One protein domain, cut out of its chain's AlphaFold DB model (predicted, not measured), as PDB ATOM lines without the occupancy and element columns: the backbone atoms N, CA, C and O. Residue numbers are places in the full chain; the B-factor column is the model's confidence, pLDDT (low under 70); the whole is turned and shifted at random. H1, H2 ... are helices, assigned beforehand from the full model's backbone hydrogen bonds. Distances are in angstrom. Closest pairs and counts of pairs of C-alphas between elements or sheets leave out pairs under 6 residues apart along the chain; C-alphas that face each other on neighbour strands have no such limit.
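This is residues 15 to 57 of the 319 residues of the protein "Reverse transcriptase domain-containing protein" of Acyrthosiphon pisum (UniProt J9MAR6). Look for little regular structure here: helix H2 makes one end of a rod-like outline, and a wandering loop makes most of the rest, with the short helix H1 toward the other end. The printed part has 43 residues, with H1 then H2 along the chain, no named strand, and 15 residues in named elements, an all-helix class. It is only just loose, close to compact, with a radius of gyration of the C-alphas of 11.1 A and spans of 35 by 15 by 12 A.

Find C-alpha 47 at (168.508, 149.841, 141.399); from there H2, residues 47 to 56, runs 14.2 A to C-alpha 56 at (179.570, 141.923, 145.380). H1, residues 15 to 19, begins at C-alpha 15 at (161.150, 157.016, 159.762).

H2 and H1 are apart. In both helices every O i to N i+4 pair is within hydrogen-bond range.

Residues 20 to 46 form the long link. The farthest C-alphas, of Phe 27 and His 57, are 36.0 A apart. The printed part has no cut; pLDDT is under 70 at residues 41 to 42, 44 and 53 to 57.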
ATOM      1  N   ASN A  15     160.634 156.593 161.073       72.56
ATOM      2  CA  ASN A  15     161.150 157.016 159.762       72.56
ATOM      3  C   ASN A  15     162.678 156.890 159.668       72.56
ATOM      4  O   ASN A  15     163.191 156.322 158.708       72.56
ATOM      5  N   CYS A  16     163.388 157.296 160.717       75.81
ATOM      6  CA  CYS A  16     164.837 157.198 160.868       75.81
ATOM      7  C   CYS A  16     165.301 155.743 160.697       75.81
ATOM      8  O   CYS A  16     166.217 155.447 159.930       75.81
ATOM      9  N   LYS A  17     164.579 154.812 161.333       76.38
ATOM     10  CA  LYS A  17     164.844 153.371 161.256       76.38
ATOM     11  C   LYS A  17     164.555 152.775 159.872       76.38
ATOM     12  O   LYS A  17     165.268 151.879 159.429       76.38
ATOM     13  N   ILE A  18     163.509 153.243 159.193       74.94
ATOM     14  CA  ILE A  18     163.057 152.696 157.902       74.94
ATOM     15  C   ILE A  18     163.898 153.226 156.726       74.94
ATOM     16  O   ILE A  18     164.197 152.486 155.781       74.94
ATOM     17  N   PHE A  19     164.288 154.498 156.774       76.62
ATOM     18  CA  PHE A  19     165.042 155.169 155.712       76.62
ATOM     19  C   PHE A  19     166.548 155.243 155.991       76.62
ATOM     20  O   PHE A  19     167.316 155.571 155.088       76.62
ATOM     21  N   GLY A  20     166.981 154.851 157.194       74.62
ATOM     22  CA  GLY A  20     168.388 154.694 157.551       74.62
ATOM     23  C   GLY A  20     169.137 156.013 157.735       74.62
ATOM     24  O   GLY A  20     170.323 156.063 157.426       74.62
ATOM     25  N   HIS A  21     168.467 157.071 158.204       71.56
ATOM     26  CA  HIS A  21     169.091 158.365 158.510       71.56
ATOM     27  C   HIS A  21     169.101 158.640 160.024       71.56
ATOM     28  O   HIS A  21     168.283 158.104 160.774       71.56
ATOM     29  N   THR A  22     170.017 159.495 160.483       76.38
ATOM     30  CA  THR A  22     170.133 159.877 161.900       76.38
ATOM     31  C   THR A  22     169.048 160.883 162.312       76.38
ATOM     32  O   THR A  22     168.352 161.455 161.465       76.38
ATOM     33  N   GLN A  23     168.885 161.103 163.624       73.94
ATOM     34  CA  GLN A  23     167.871 162.007 164.191       73.94
ATOM     35  C   GLN A  23     168.019 163.454 163.686       73.94
ATOM     36  O   GLN A  23     167.016 164.111 163.419       73.94
ATOM     37  N   ASN A  24     169.253 163.894 163.419       73.81
ATOM     38  CA  ASN A  24     169.580 165.224 162.886       73.81
ATOM     39  C   ASN A  24     169.018 165.500 161.482       73.81
ATOM     40  O   ASN A  24     169.049 166.637 161.031       73.81
ATOM     41  N   TYR A  25     168.515 164.484 160.776       70.69
ATOM     42  CA  TYR A  25     167.906 164.635 159.449       70.69
ATOM     43  C   TYR A  25     166.432 164.209 159.425       70.69
ATOM     44  O   TYR A  25     165.841 164.098 158.355       70.69
ATOM     45  N   CYS A  26     165.823 163.996 160.598       77.44
ATOM     46  CA  CYS A  26     164.446 163.521 160.736       77.44
ATOM     47  C   CYS A  26     163.382 164.492 160.212       77.44
ATOM     48  O   CYS A  26     162.318 164.054 159.784       77.44
ATOM     49  N   PHE A  27     163.663 165.792 160.224       78.31
ATOM     50  CA  PHE A  27     162.755 166.829 159.728       78.31
ATOM     51  C   PHE A  27     162.758 166.958 158.196       78.31
ATOM     52  O   PHE A  27     161.979 167.729 157.643       78.31
ATOM     53  N   LYS A  28     163.629 166.226 157.486       73.94
ATOM     54  CA  LYS A  28     163.695 166.245 156.020       73.94
ATOM     55  C   LYS A  28     162.823 165.147 155.417       73.94
ATOM     56  O   LYS A  28     162.625 164.090 156.014       73.94
ATOM     57  N   THR A  29     162.336 165.375 154.197       77.62
ATOM     58  CA  THR A  29     161.542 164.384 153.460       77.62
ATOM     59  C   THR A  29     162.322 163.066 153.329       77.62
ATOM     60  O   THR A  29     163.450 163.081 152.822       77.62
ATOM     61  N   PRO A  30     161.754 161.927 153.761       73.00
ATOM     62  CA  PRO A  30     162.475 160.664 153.840       73.00
ATOM     63  C   PRO A  30     162.809 160.123 152.447       73.00
ATOM     64  O   PRO A  30     161.931 159.893 151.613       73.00
ATOM     65  N   LYS A  31     164.102 159.910 152.198       80.75
ATOM     66  CA  LYS A  31     164.646 159.393 150.937       80.75
ATOM     67  C   LYS A  31     165.618 158.249 151.218       80.75
ATOM     68  O   LYS A  31     166.253 158.199 152.268       80.75
ATOM     69  N   CYS A  32     165.734 157.318 150.278       80.12
ATOM     70  CA  CYS A  32     166.659 156.194 150.357       80.12
ATOM     71  C   CYS A  32     168.106 156.694 150.430       80.12
ATOM     72  O   CYS A  32     168.576 157.322 149.487       80.12
ATOM     73  N   ILE A  33     168.854 156.345 151.479       76.19
ATOM     74  CA  ILE A  33     170.251 156.796 151.631       76.19
ATOM     75  C   ILE A  33     171.198 156.274 150.532       76.19
ATOM     76  O   ILE A  33     172.295 156.786 150.360       76.19
ATOM     77  N   LYS A  34     170.777 155.250 149.773       76.31
ATOM     78  CA  LYS A  34     171.571 154.635 148.697       76.31
ATOM     79  C   LYS A  34     171.345 155.274 147.325       76.31
ATOM     80  O   LYS A  34     172.214 155.164 146.469       76.31
ATOM     81  N   CYS A  35     170.172 155.858 147.065       83.19
ATOM     82  CA  CYS A  35     169.826 156.363 145.726       83.19
ATOM     83  C   CYS A  35     168.939 157.618 145.724       83.19
ATOM     84  O   CYS A  35     168.436 158.003 144.673       83.19
ATOM     85  N   SER A  36     168.670 158.205 146.890       80.06
ATOM     86  CA  SER A  36     167.838 159.399 147.086       80.06
ATOM     87  C   SER A  36     166.384 159.298 146.589       80.06
ATOM     88  O   SER A  36     165.692 160.309 146.494       80.06
ATOM     89  N   GLY A  37     165.890 158.088 146.303       80.81
ATOM     90  CA  GLY A  37     164.511 157.841 145.861       80.81
ATOM     91  C   GLY A  37     163.506 157.748 147.015       80.81
ATOM     92  O   GLY A  37     163.889 157.509 148.159       80.81
ATOM     93  N   GLY A  38     162.209 157.881 146.716       80.12
ATOM     94  CA  GLY A  38     161.103 157.794 147.688       80.12
ATOM     95  C   GLY A  38     160.781 156.370 148.162       80.12
ATOM     96  O   GLY A  38     159.643 155.926 148.062       80.12
ATOM     97  N   HIS A  39     161.778 155.613 148.624       81.69
ATOM     98  CA  HIS A  39     161.598 154.259 149.155       81.69
ATOM     99  C   HIS A  39     162.522 153.978 150.344       81.69
ATOM    100  O   HIS A  39     163.504 154.680 150.577       81.69
ATOM    101  N   THR A  40     162.208 152.923 151.093       78.06
ATOM    102  CA  THR A  40     162.937 152.524 152.307       78.06
ATOM    103  C   THR A  40     164.349 152.015 151.986       78.06
ATOM    104  O   THR A  40     164.591 151.461 150.910       78.06
ATOM    105  N   ALA A  41     165.301 152.132 152.918       68.94
ATOM    106  CA  ALA A  41     166.714 151.790 152.667       68.94
ATOM    107  C   ALA A  41     166.968 150.296 152.348       68.94
ATOM    108  O   ALA A  41     168.009 149.931 151.784       68.94
ATOM    109  N   ASN A  42     165.999 149.439 152.684       67.38
ATOM    110  CA  ASN A  42     166.011 147.994 152.446       67.38
ATOM    111  C   ASN A  42     165.110 147.563 151.276       67.38
ATOM    112  O   ASN A  42     164.864 146.369 151.089       67.38
ATOM    113  N   CYS A  43     164.605 148.511 150.482       75.88
ATOM    114  CA  CYS A  43     163.763 148.209 149.334       75.88
ATOM    115  C   CYS A  43     164.521 147.351 148.306       75.88
ATOM    116  O   CYS A  43     165.472 147.806 147.666       75.88
ATOM    117  N   LYS A  44     164.051 146.113 148.089       68.75
ATOM    118  CA  LYS A  44     164.583 145.187 147.069       68.75
ATOM    119  C   LYS A  44     164.446 145.725 145.636       68.75
ATOM    120  O   LYS A  44     165.073 145.183 144.733       68.75
ATOM    121  N   GLY A  45     163.634 146.764 145.424       74.06
ATOM    122  CA  GLY A  45     163.456 147.459 144.148       74.06
ATOM    123  C   GLY A  45     164.487 148.558 143.857       74.06
ATOM    124  O   GLY A  45     164.503 149.067 142.743       74.06
ATOM    125  N   CYS A  46     165.358 148.920 144.808       79.50
ATOM    126  CA  CYS A  46     166.372 149.959 144.605       79.50
ATOM    127  C   CYS A  46     167.441 149.503 143.594       79.50
ATOM    128  O   CYS A  46     168.166 148.537 143.846       79.50
ATOM    129  N   MET A  47     167.568 150.211 142.466       77.62
ATOM    130  CA  MET A  47     168.508 149.841 141.399       77.62
ATOM    131  C   MET A  47     169.968 149.896 141.870       77.62
ATOM    132  O   MET A  47     170.735 148.974 141.616       77.62
ATOM    133  N   THR A  48     170.334 150.907 142.665       77.81
ATOM    134  CA  THR A  48     171.678 151.019 143.256       77.81
ATOM    135  C   THR A  48     171.991 149.855 144.199       77.81
ATOM    136  O   THR A  48     173.104 149.336 144.198       77.81
ATOM    137  N   TYR A  49     171.002 149.384 144.968       74.50
ATOM    138  CA  TYR A  49     171.153 148.224 145.850       74.50
ATOM    139  C   TYR A  49     171.298 146.909 145.070       74.50
ATOM    140  O   TYR A  49     172.149 146.090 145.417       74.50
ATOM    141  N   LYS A  50     170.518 146.713 143.997       74.81
ATOM    142  CA  LYS A  50     170.655 145.548 143.104       74.81
ATOM    143  C   LYS A  50     172.026 145.518 142.432       74.81
ATOM    144  O   LYS A  50     172.706 144.498 142.497       74.81
ATOM    145  N   ASN A  51     172.472 146.649 141.894       75.56
ATOM    146  CA  ASN A  51     173.766 146.758 141.223       75.56
ATOM    147  C   ASN A  51     174.938 146.522 142.194       75.56
ATOM    148  O   ASN A  51     175.928 145.893 141.826       75.56
ATOM    149  N   ALA A  52     174.829 146.978 143.448       71.19
ATOM    150  CA  ALA A  52     175.822 146.695 144.487       71.19
ATOM    151  C   ALA A  52     175.861 145.202 144.875       71.19
ATOM    152  O   ALA A  52     176.946 144.645 145.038       71.19
ATOM    153  N   LEU A  53     174.703 144.537 144.969       65.69
ATOM    154  CA  LEU A  53     174.621 143.092 145.226       65.69
ATOM    155  C   LEU A  53     175.211 142.262 144.079       65.69
ATOM    156  O   LEU A  53     175.907 141.279 144.332       65.69
ATOM    157  N   GLU A  54     174.964 142.658 142.832       68.38
ATOM    158  CA  GLU A  54     175.505 141.972 141.653       68.38
ATOM    159  C   GLU A  54     177.020 142.171 141.504       68.38
ATOM    160  O   GLU A  54     177.722 141.228 141.140       68.38
ATOM    161  N   LYS A  55     177.548 143.348 141.874       68.06
ATOM    162  CA  LYS A  55     179.000 143.595 141.944       68.06
ATOM    163  C   LYS A  55     179.682 142.825 143.083       68.06
ATOM    164  O   LYS A  55     180.796 142.347 142.898       68.06
ATOM    165  N   ALA A  56     179.029 142.674 144.240       63.28
ATOM    166  CA  ALA A  56     179.570 141.923 145.380       63.28
ATOM    167  C   ALA A  56     179.538 140.396 145.167       63.28
ATOM    168  O   ALA A  56     180.352 139.659 145.730       63.28
ATOM    169  N   HIS A  57     178.608 139.911 144.340       57.12
ATOM    170  CA  HIS A  57     178.438 138.494 144.029       57.12
ATOM    171  C   HIS A  57     178.331 138.266 142.514       57.12
ATOM    172  O   HIS A  57     177.238 137.992 142.009       57.12
TER     173      HIS A  57